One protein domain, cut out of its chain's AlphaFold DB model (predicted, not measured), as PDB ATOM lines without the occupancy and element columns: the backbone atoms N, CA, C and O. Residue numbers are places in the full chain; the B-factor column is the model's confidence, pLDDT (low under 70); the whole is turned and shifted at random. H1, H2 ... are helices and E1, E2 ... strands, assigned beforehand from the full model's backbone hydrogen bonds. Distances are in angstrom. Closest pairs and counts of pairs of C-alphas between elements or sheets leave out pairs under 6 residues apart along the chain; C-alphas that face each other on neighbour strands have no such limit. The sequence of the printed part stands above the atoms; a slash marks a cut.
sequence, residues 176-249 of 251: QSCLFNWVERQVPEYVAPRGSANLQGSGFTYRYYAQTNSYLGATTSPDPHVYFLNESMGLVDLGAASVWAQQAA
ATOM      1  N   GLN A 176     -29.861 -41.549   2.503       86.25
ATOM      2  CA  GLN A 176     -31.066 -42.070   3.158       86.25
ATOM      3  C   GLN A 176     -32.016 -42.679   2.123       86.25
ATOM      4  O   GLN A 176     -32.479 -43.802   2.298       86.25
ATOM      5  N   SER A 177     -32.237 -41.984   1.006       87.69
ATOM      6  CA  SER A 177     -33.012 -42.486  -0.131       87.69
ATOM      7  C   SER A 177     -32.434 -43.783  -0.689       87.69
ATOM      8  O   SER A 177     -33.178 -44.724  -0.964       87.69
ATOM      9  N   CYS A 178     -31.109 -43.846  -0.841       86.75
ATOM     10  CA  CYS A 178     -30.409 -45.038  -1.298       86.75
ATOM     11  C   CYS A 178     -30.649 -46.208  -0.341       86.75
ATOM     12  O   CYS A 178     -31.020 -47.301  -0.773       86.75
ATOM     13  N   LEU A 179     -30.510 -45.957   0.961       88.19
ATOM     14  CA  LEU A 179     -30.694 -46.969   1.985       88.19
ATOM     15  C   LEU A 179     -32.137 -47.485   2.035       88.19
ATOM     16  O   LEU A 179     -32.354 -48.693   2.072       88.19
ATOM     17  N   PHE A 180     -33.128 -46.599   1.973       91.19
ATOM     18  CA  PHE A 180     -34.533 -47.006   1.970       91.19
ATOM     19  C   PHE A 180     -34.901 -47.810   0.720       91.19
ATOM     20  O   PHE A 180     -35.541 -48.853   0.837       91.19
ATOM     21  N   ASN A 181     -34.420 -47.399  -0.459       88.25
ATOM     22  CA  ASN A 181     -34.577 -48.176  -1.692       88.25
ATOM     23  C   ASN A 181     -33.936 -49.570  -1.568       88.25
ATOM     24  O   ASN A 181     -34.464 -50.550  -2.090       88.25
ATOM     25  N   TRP A 182     -32.788 -49.675  -0.892       85.56
ATOM     26  CA  TRP A 182     -32.141 -50.960  -0.649       85.56
ATOM     27  C   TRP A 182     -32.993 -51.857   0.259       85.56
ATOM     28  O   TRP A 182     -33.236 -53.007  -0.107       85.56
ATOM     29  N   VAL A 183     -33.521 -51.338   1.375       88.25
ATOM     30  CA  VAL A 183     -34.398 -52.102   2.290       88.25
ATOM     31  C   VAL A 183     -35.653 -52.606   1.568       88.25
ATOM     32  O   VAL A 183     -35.979 -53.786   1.664       88.25
ATOM     33  N   GLU A 184     -36.296 -51.763   0.756       89.25
ATOM     34  CA  GLU A 184     -37.446 -52.130  -0.092       89.25
ATOM     35  C   GLU A 184     -37.187 -53.329  -1.015       89.25
ATOM     36  O   GLU A 184     -38.105 -54.077  -1.375       89.25
ATOM     37  N   ARG A 185     -35.929 -53.524  -1.428       83.94
ATOM     38  CA  ARG A 185     -35.521 -54.659  -2.262       83.94
ATOM     39  C   ARG A 185     -35.229 -55.911  -1.454       83.94
ATOM     40  O   ARG A 185     -35.528 -56.995  -1.944       83.94
ATOM     41  N   GLN A 186     -34.655 -55.761  -0.263       82.38
ATOM     42  CA  GLN A 186     -34.298 -56.896   0.585       82.38
ATOM     43  C   GLN A 186     -35.519 -57.545   1.234       82.38
ATOM     44  O   GLN A 186     -35.540 -58.761   1.380       82.38
ATOM     45  N   VAL A 187     -36.507 -56.738   1.625       85.38
ATOM     46  CA  VAL A 187     -37.636 -57.191   2.448       85.38
ATOM     47  C   VAL A 187     -38.985 -56.600   1.998       85.38
ATOM     48  O   VAL A 187     -39.677 -55.933   2.776       85.38
ATOM     49  N   PRO A 188     -39.383 -56.795   0.727       86.56
ATOM     50  CA  PRO A 188     -40.608 -56.207   0.176       86.56
ATOM     51  C   PRO A 188     -41.883 -56.604   0.937       86.56
ATOM     52  O   PRO A 188     -42.859 -55.864   0.901       86.56
ATOM     53  N   GLU A 189     -41.891 -57.733   1.643       89.50
ATOM     54  CA  GLU A 189     -43.014 -58.190   2.464       89.50
ATOM     55  C   GLU A 189     -43.312 -57.282   3.668       89.50
ATOM     56  O   GLU A 189     -44.442 -57.273   4.151       89.50
ATOM     57  N   TYR A 190     -42.330 -56.500   4.133       89.25
ATOM     58  CA  TYR A 190     -42.486 -55.586   5.271       89.25
ATOM     59  C   TYR A 190     -42.572 -54.114   4.859       89.25
ATOM     60  O   TYR A 190     -43.049 -53.295   5.642       89.25
ATOM     61  N   VAL A 191     -42.102 -53.765   3.657       91.38
ATOM     62  CA  VAL A 191     -42.012 -52.383   3.156       91.38
ATOM     63  C   VAL A 191     -42.525 -52.292   1.714       91.38
ATOM     64  O   VAL A 191     -41.765 -52.177   0.751       91.38
ATOM     65  N   ALA A 192     -43.854 -52.351   1.571       90.19
ATOM     66  CA  ALA A 192     -44.547 -52.236   0.285       90.19
ATOM     67  C   ALA A 192     -45.652 -51.156   0.275       90.19
ATOM     68  O   ALA A 192     -46.365 -50.974   1.269       90.19
ATOM     69  N   PRO A 193     -45.863 -50.465  -0.863       90.06
ATOM     70  CA  PRO A 193     -45.183 -50.651  -2.151       90.06
ATOM     71  C   PRO A 193     -43.785 -50.010  -2.184       90.06
ATOM     72  O   PRO A 193     -43.495 -49.105  -1.409       90.06
ATOM     73  N   ARG A 194     -42.922 -50.467  -3.101       87.44
ATOM     74  CA  ARG A 194     -41.616 -49.830  -3.343       87.44
ATOM     75  C   ARG A 194     -41.783 -48.422  -3.915       87.44
ATOM     76  O   ARG A 194     -42.783 -48.130  -4.569       87.44
ATOM     77  N   GLY A 195     -40.769 -47.582  -3.735       82.81
ATOM     78  CA  GLY A 195     -40.738 -46.223  -4.273       82.81
ATOM     79  C   GLY A 195     -41.598 -45.232  -3.493       82.81
ATOM     80  O   GLY A 195     -41.968 -44.190  -4.039       82.81
ATOM     81  N   SER A 196     -41.924 -45.532  -2.233       86.44
ATOM     82  CA  SER A 196     -42.577 -44.568  -1.348       86.44
ATOM     83  C   SER A 196     -41.735 -43.294  -1.222       86.44
ATOM     84  O   SER A 196     -40.511 -43.341  -1.126       86.44
ATOM     85  N   ALA A 197     -42.390 -42.133  -1.216       86.69
ATOM     86  CA  ALA A 197     -41.699 -40.854  -1.101       86.69
ATOM     87  C   ALA A 197     -41.123 -40.649   0.309       86.69
ATOM     88  O   ALA A 197     -41.761 -40.998   1.306       86.69
ATOM     89  N   ASN A 198     -39.944 -40.028   0.390       90.19
ATOM     90  CA  ASN A 198     -39.407 -39.565   1.666       90.19
ATOM     91  C   ASN A 198     -40.275 -38.431   2.219       90.19
ATOM     92  O   ASN A 198     -40.572 -37.454   1.533       90.19
ATOM     93  N   LEU A 199     -40.610 -38.548   3.493       91.50
ATOM     94  CA  LEU A 199     -41.278 -37.560   4.318       91.50
ATOM     95  C   LEU A 199     -40.307 -37.088   5.401       91.50
ATOM     96  O   LEU A 199     -39.392 -37.813   5.798       91.50
ATOM     97  N   GLN A 200     -40.510 -35.864   5.878       91.50
ATOM     98  CA  GLN A 200     -39.731 -35.291   6.970       91.50
ATOM     99  C   GLN A 200     -40.608 -35.178   8.214       91.50
ATOM    100  O   GLN A 200     -41.733 -34.685   8.152       91.50
ATOM    101  N   GLY A 201     -40.077 -35.629   9.346       82.38
ATOM    102  CA  GLY A 201     -40.641 -35.463  10.681       82.38
ATOM    103  C   GLY A 201     -39.626 -34.800  11.610       82.38
ATOM    104  O   GLY A 201     -38.487 -34.544  11.223       82.38
ATOM    105  N   SER A 202     -40.022 -34.514  12.850       82.94
ATOM    106  CA  SER A 202     -39.165 -33.852  13.845       82.94
ATOM    107  C   SER A 202     -37.908 -34.674  14.177       82.94
ATOM    108  O   SER A 202     -37.912 -35.463  15.114       82.94
ATOM    109  N   GLY A 203     -36.829 -34.474  13.412       86.06
ATOM    110  CA  GLY A 203     -35.547 -35.170  13.574       86.06
ATOM    111  C   GLY A 203     -35.394 -36.466  12.768       86.06
ATOM    112  O   GLY A 203     -34.420 -37.189  12.979       86.06
ATOM    113  N   PHE A 204     -36.328 -36.768  11.856       88.38
ATOM    114  CA  PHE A 204     -36.323 -38.005  11.072       88.38
ATOM    115  C   PHE A 204     -36.693 -37.753   9.615       88.38
ATOM    116  O   PHE A 204     -37.609 -36.988   9.322       88.38
ATOM    117  N   THR A 205     -36.055 -38.493   8.718       92.25
ATOM    118  CA  THR A 205     -36.545 -38.728   7.360       92.25
ATOM    119  C   THR A 205     -37.142 -40.128   7.324       92.25
ATOM    120  O   THR A 205     -36.513 -41.064   7.812       92.25
ATOM    121  N   TYR A 206     -38.349 -40.299   6.795       93.38
ATOM    122  CA  TYR A 206     -39.036 -41.592   6.809       93.38
ATOM    123  C   TYR A 206     -39.896 -41.825   5.569       93.38
ATOM    124  O   TYR A 206     -40.241 -40.890   4.855       93.38
ATOM    125  N   ARG A 207     -40.266 -43.077   5.318       95.06
ATOM    126  CA  ARG A 207     -41.246 -43.493   4.312       95.06
ATOM    127  C   ARG A 207     -42.397 -44.208   4.992       95.06
ATOM    128  O   ARG A 207     -42.184 -44.936   5.958       95.06
ATOM    129  N   TYR A 208     -43.599 -43.997   4.469       94.06
ATOM    130  CA  TYR A 208     -44.783 -44.772   4.824       94.06
ATOM    131  C   TYR A 208     -45.110 -45.760   3.707       94.06
ATOM    132  O   TYR A 208     -45.078 -45.411   2.523       94.06
ATOM    133  N   TYR A 209     -45.449 -46.983   4.090       93.62
ATOM    134  CA  TYR A 209     -45.731 -48.088   3.189       93.62
ATOM    135  C   TYR A 209     -47.186 -48.514   3.342       93.62
ATOM    136  O   TYR A 209     -47.539 -49.301   4.215       93.62
ATOM    137  N   ALA A 210     -48.048 -47.971   2.484       91.25
ATOM    138  CA  ALA A 210     -49.495 -48.090   2.647       91.25
ATOM    139  C   ALA A 210     -50.028 -49.533   2.572       91.25
ATOM    140  O   ALA A 210     -51.040 -49.826   3.200       91.25
ATOM    141  N   GLN A 211     -49.375 -50.443   1.836       92.25
ATOM    142  CA  GLN A 211     -49.849 -51.834   1.732       92.25
ATOM    143  C   GLN A 211     -49.512 -52.663   2.971       92.25
ATOM    144  O   GLN A 211     -50.249 -53.580   3.312       92.25
ATOM    145  N   THR A 212     -48.399 -52.344   3.625       92.56
ATOM    146  CA  THR A 212     -47.896 -53.067   4.808       92.56
ATOM    147  C   THR A 212     -48.173 -52.316   6.106       92.56
ATOM    148  O   THR A 212     -47.842 -52.796   7.184       92.56
ATOM    149  N   ASN A 213     -48.774 -51.126   6.001       93.38
ATOM    150  CA  ASN A 213     -49.011 -50.190   7.090       93.38
ATOM    151  C   ASN A 213     -47.784 -50.001   7.999       93.38
ATOM    152  O   ASN A 213     -47.892 -49.999   9.225       93.38
ATOM    153  N   SER A 214     -46.607 -49.872   7.389       94.06
ATOM    154  CA  SER A 214     -45.328 -49.796   8.091       94.06
ATOM    155  C   SER A 214     -44.586 -48.502   7.768       94.06
ATOM    156  O   SER A 214     -44.913 -47.783   6.814       94.06
ATOM    157  N   TYR A 215     -43.572 -48.197   8.575       94.25
ATOM    158  CA  TYR A 215     -42.675 -47.074   8.342       94.25
ATOM    159  C   TYR A 215     -41.219 -47.524   8.390       94.25
ATOM    160  O   TYR A 215     -40.827 -48.315   9.248       94.25
ATOM    161  N   LEU A 216     -40.406 -46.956   7.506       94.75
ATOM    162  CA  LEU A 216     -38.949 -47.034   7.562       94.75
ATOM    163  C   LEU A 216     -38.420 -45.619   7.748       94.75
ATOM    164  O   LEU A 216     -38.785 -44.731   6.982       94.75
ATOM    165  N   GLY A 217     -37.593 -45.391   8.761       93.25
ATOM    166  CA  GLY A 217     -37.091 -44.063   9.093       93.25
ATOM    167  C   GLY A 217     -35.612 -44.055   9.424       93.25
ATOM    168  O   GLY A 217     -35.043 -45.064   9.818       93.25
ATOM    169  N   ALA A 218     -34.987 -42.895   9.283       91.56
ATOM    170  CA  ALA A 218     -33.634 -42.628   9.734       91.56
ATOM    171  C   ALA A 218     -33.597 -41.271  10.436       91.56
ATOM    172  O   ALA A 218     -34.245 -40.317  10.002       91.56
ATOM    173  N   THR A 219     -32.839 -41.177  11.524       88.00
ATOM    174  CA  THR A 219     -32.604 -39.891  12.207       88.00
ATOM    175  C   THR A 219     -31.784 -38.940  11.329       88.00
ATOM    176  O   THR A 219     -31.096 -39.367  10.402       88.00
ATOM    177  N   THR A 220     -31.859 -37.633  11.584       77.94
ATOM    178  CA  THR A 220     -31.197 -36.599  10.763       77.94
ATOM    179  C   THR A 220     -29.862 -36.081  11.335       77.94
ATOM    180  O   THR A 220     -29.379 -35.042  10.895       77.94
ATOM    181  N   SER A 221     -29.233 -36.776  12.297       72.38
ATOM    182  CA  SER A 221     -28.068 -36.264  13.052       72.38
ATOM    183  C   SER A 221     -27.095 -37.372  13.492       72.38
ATOM    184  O   SER A 221     -27.487 -38.529  13.579       72.38
ATOM    185  N   PRO A 222     -25.856 -37.010  13.880       62.53
ATOM    186  CA  PRO A 222     -24.624 -37.245  13.117       62.53
ATOM    187  C   PRO A 222     -24.191 -38.722  12.980       62.53
ATOM    188  O   PRO A 222     -23.304 -39.010  12.182       62.53
ATOM    189  N   ASP A 223     -24.826 -39.643  13.706       67.25
ATOM    190  CA  ASP A 223     -24.746 -41.088  13.488       67.25
ATOM    191  C   ASP A 223     -26.179 -41.606  13.322       67.25
ATOM    192  O   ASP A 223     -26.821 -42.016  14.292       67.25
ATOM    193  N   PRO A 224     -26.761 -41.432  12.124       81.12
ATOM    194  CA  PRO A 224     -28.180 -41.642  11.952       81.12
ATOM    195  C   PRO A 224     -28.503 -43.123  12.120       81.12
ATOM    196  O   PRO A 224     -28.002 -43.940  11.364       81.12
ATOM    197  N   HIS A 225     -29.339 -43.487  13.085       89.94
ATOM    198  CA  HIS A 225     -29.878 -44.845  13.201       89.94
ATOM    199  C   HIS A 225     -31.064 -45.048  12.257       89.94
ATOM    200  O   HIS A 225     -31.826 -44.105  12.017       89.94
ATOM    201  N   VAL A 226     -31.215 -46.277  11.759       90.19
ATOM    202  CA  VAL A 226     -32.348 -46.732  10.946       90.19
ATOM    203  C   VAL A 226     -33.367 -47.408  11.851       90.19
ATOM    204  O   VAL A 226     -33.017 -48.252  12.668       90.19
ATOM    205  N   TYR A 227     -34.636 -47.081  11.667       91.62
ATOM    206  CA  TYR A 227     -35.743 -47.606  12.449       91.62
ATOM    207  C   TYR A 227     -36.806 -48.200  11.537       91.62
ATOM    208  O   TYR A 227     -37.118 -47.635  10.487       91.62
ATOM    209  N   PHE A 228     -37.408 -49.298  11.976       92.44
ATOM    210  CA  PHE A 228     -38.596 -49.875  11.361       92.44
ATOM    211  C   PHE A 228     -39.753 -49.844  12.357       92.44
ATOM    212  O   PHE A 228     -39.609 -50.279  13.499       92.44
ATOM    213  N   LEU A 229     -40.897 -49.321  11.928       91.94
ATOM    214  CA  LEU A 229     -42.141 -49.332  12.687       91.94
ATOM    215  C   LEU A 229     -43.118 -50.263  11.972       91.94
ATOM    216  O   LEU A 229     -43.507 -49.999  10.834       91.94
ATOM    217  N   ASN A 230     -43.482 -51.361  12.628       87.31
ATOM    218  CA  ASN A 230     -44.373 -52.362  12.045       87.31
ATOM    219  C   ASN A 230     -45.861 -51.963  12.158       87.31
ATOM    220  O   ASN A 230     -46.211 -50.975  12.805       87.31
ATOM    221  N   GLU A 231     -46.747 -52.782  11.587       83.94
ATOM    222  CA  GLU A 231     -48.206 -52.568  11.594       83.94
ATOM    223  C   GLU A 231     -48.840 -52.474  12.996       83.94
ATOM    224  O   GLU A 231     -49.908 -51.887  13.157       83.94
ATOM    225  N   SER A 232     -48.181 -53.030  14.019       84.81
ATOM    226  CA  SER A 232     -48.628 -52.993  15.418       84.81
ATOM    227  C   SER A 232     -48.016 -51.832  16.209       84.81
ATOM    228  O   SER A 232     -48.124 -51.798  17.434       84.81
ATOM    229  N   MET A 233     -47.395 -50.865  15.521       81.81
ATOM    230  CA  MET A 233     -46.704 -49.710  16.108       81.81
ATOM    231  C   MET A 233     -45.514 -50.096  17.004       81.81
ATOM    232  O   MET A 233     -45.080 -49.316  17.854       81.81
ATOM    233  N   GLY A 234     -44.952 -51.291  16.807       87.19
ATOM    234  CA  GLY A 234     -43.708 -51.713  17.436       87.19
ATOM    235  C   GLY A 234     -42.511 -51.095  16.720       87.19
ATOM    236  O   GLY A 234     -42.264 -51.408  15.554       87.19
ATOM    237  N   LEU A 235     -41.786 -50.210  17.409       89.50
ATOM    238  CA  LEU A 235     -40.570 -49.582  16.895       89.50
ATOM    239  C   LEU A 235     -39.362 -50.491  17.138       89.50
ATOM    240  O   LEU A 235     -39.106 -50.907  18.269       89.50
ATOM    241  N   VAL A 236     -38.597 -50.747  16.085       90.50
ATOM    242  CA  VAL A 236     -37.362 -51.530  16.117       90.50
ATOM    243  C   VAL A 236     -36.211 -50.648  15.644       90.50
ATOM    244  O   VAL A 236     -36.263 -50.109  14.539       90.50
ATOM    245  N   ASP A 237     -35.179 -50.504  16.475       91.00
ATOM    246  CA  ASP A 237     -33.900 -49.908  16.076       91.00
ATOM    247  C   ASP A 237     -33.072 -50.963  15.332       91.00
ATOM    248  O   ASP A 237     -32.751 -52.020  15.879       91.00
ATOM    249  N   LEU A 238     -32.768 -50.690  14.066       88.25
ATOM    250  CA  LEU A 238     -31.971 -51.553  13.199       88.25
ATOM    251  C   LEU A 238     -30.473 -51.211  13.275       88.25
ATOM    252  O   LEU A 238     -29.658 -51.903  12.668       88.25
ATOM    253  N   GLY A 239     -30.094 -50.165  14.010       88.50
ATOM    254  CA  GLY A 239     -28.719 -49.724  14.220       88.50
ATOM    255  C   GLY A 239     -28.273 -48.600  13.284       88.50
ATOM    256  O   GLY A 239     -29.059 -48.012  12.538       88.50
ATOM    257  N   ALA A 240     -26.975 -48.300  13.331       89.25
ATOM    258  CA  ALA A 240     -26.372 -47.182  12.613       89.25
ATOM    259  C   ALA A 240     -26.503 -47.316  11.085       89.25
ATOM    260  O   ALA A 240     -26.125 -48.321  10.480       89.25
ATOM    261  N   ALA A 241     -26.970 -46.259  10.424       86.62
ATOM    262  CA  ALA A 241     -27.116 -46.196   8.973       86.62
ATOM    263  C   ALA A 241     -25.770 -46.231   8.249       86.62
ATOM    264  O   ALA A 241     -25.741 -46.559   7.071       86.62
ATOM    265  N   SER A 242     -24.657 -45.924   8.919       84.50
ATOM    266  CA  SER A 242     -23.308 -46.084   8.362       84.50
ATOM    267  C   SER A 242     -22.985 -47.552   8.058       84.50
ATOM    268  O   SER A 242     -22.441 -47.850   6.994       84.50
ATOM    269  N   VAL A 243     -23.391 -48.472   8.938       84.88
ATOM    270  CA  VAL A 243     -23.242 -49.923   8.749       84.88
ATOM    271  C   VAL A 243     -24.086 -50.382   7.564       84.88
ATOM    272  O   VAL A 243     -23.591 -51.047   6.652       84.88
ATOM    273  N   TRP A 244     -25.349 -49.961   7.528       85.00
ATOM    274  CA  TRP A 244     -26.246 -50.335   6.441       85.00
ATOM    275  C   TRP A 244     -25.869 -49.698   5.104       85.00
ATOM    276  O   TRP A 244     -25.986 -50.351   4.075       85.00
ATOM    277  N   ALA A 245     -25.366 -48.462   5.094       83.75
ATOM    278  CA  ALA A 245     -24.898 -47.798   3.880       83.75
ATOM    279  C   ALA A 245     -23.703 -48.531   3.259       83.75
ATOM    280  O   ALA A 245     -23.662 -48.684   2.040       83.75
ATOM    281  N   GLN A 246     -22.777 -49.054   4.072       79.62
ATOM    282  CA  GLN A 246     -21.684 -49.899   3.575       79.62
ATOM    283  C   GLN A 246     -22.219 -51.183   2.933       79.62
ATOM    284  O   GLN A 246     -21.798 -51.545   1.837       79.62
ATOM    285  N   GLN A 247     -23.181 -51.846   3.579       77.00
ATOM    286  CA  GLN A 247     -23.792 -53.066   3.049       77.00
ATOM    287  C   GLN A 247     -24.615 -52.813   1.774       77.00
ATOM    288  O   GLN A 247     -24.601 -53.629   0.855       77.00
ATOM    289  N   ALA A 248     -25.309 -51.677   1.711       78.31
ATOM    290  CA  ALA A 248     -26.125 -51.253   0.578       78.31
ATOM    291  C   ALA A 248     -25.316 -50.611  -0.563       78.31
ATOM    292  O   ALA A 248     -25.885 -50.309  -1.612       78.31
ATOM    293  N   ALA A 249     -24.011 -50.390  -0.361       77.19
ATOM    294  CA  ALA A 249     -23.145 -49.609  -1.244       77.19
ATOM    295  C   ALA A 249     -23.703 -48.200  -1.552       77.19
ATOM    296  O   ALA A 249     -23.613 -47.706  -2.677       77.19
TER     297      ALA A 249
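What this domain is: This is residues 176 to 249 of the 251 residues of the protein "YbhB/YbcL family Raf kinase inhibitor-like protein" of Alicycliphilus sp (UniProt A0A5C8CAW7). A strongly twisted wall of five strands has two helices over one face, while no named helix covers the other face. H1 runs slantwise over E3 in the inner part of the sheet, and H2, directly after E5, stands beside the strands and meets H1. The printed part has 74 residues, with two named helices and five named strands in the order H1 E1 E2 E3 E4 E5 H2. The sheet, in the order E1 - E2 - E3 - E4 - E5, is antiparallel throughout; the class is mixed, helices and strands. The whole is compact and rounded, with a radius of gyration of the C-alphas of 11.2 A and spans of 31 by 26 by 20 A.

How they stand to each other: H1, residues 176 to 186, is on the sheet of E1, residues 199 to 201, E2, 204 to 209, E3, 214 to 219, E4, 225 to 229, and E5, 235 to 240. Its height over the sheet is 9.0 A; it lies over E3, slantwise at 35 degrees on the local plane, and their closest C-alphas, those of Gln 176 and Ala 218, are 7.1 A apart. The strands form a meander, each the antiparallel neighbour of the one before, and each successive pair is a hairpin. N 199 and O 206 of E1 and E2 are 2.7 A apart, within hydrogen-bond range, as are N 207 and O 216 of E2 and E3 at 2.8 A, N 227 and O 217 of E4 and E3 at 2.8 A, and N 236 and O 228 of E5 and E4 at 2.8 A. E1 and E5 are the edge strands and are apart. H2, residues 241 to 248, is on the same face as H1, over none of the strands, but only just: 2 of its C-alphas fall on E4. The closest C-alphas of E4 and H2, those of His 225 and Ala 241, are 5.2 A apart. H1 and H2 touch, the same way at a steep tilt of 52 degrees; their closest C-alphas, those of Trp 182 and Ala 248, are 6.1 A apart. In H1 and H2 every O i to N i+4 pair is within hydrogen-bond range.

Where its parts are: H1, Gln 176 to Gln 186, begins at C-alpha 176 (-31.066, -42.070, 3.158) and measures 15.4 A. E1, Leu 199 to Gly 201, has three residues. E2, Phe 204 to Tyr 209, measures 15.9 A; E3, Ser 214 to Thr 219, 16.6 A; E4, His 225 to Leu 229, 13.1 A; and E5, Leu 235 to Ala 240, 15.0 A. H2, Ala 241 to Ala 248, measures 9.9 A and ends at C-alpha 248 (-26.125, -51.253, 0.578).

The domain as a whole: The two C-alphas farthest apart, those of Gln 211 and Pro 222, are 31.3 A apart. The printed part has no cut. The link H1 to E1, residues 187 to 198, is long; the other links are tight. The mean pLDDT of the printed part is 87.1, and residues 222 to 223 are under 70.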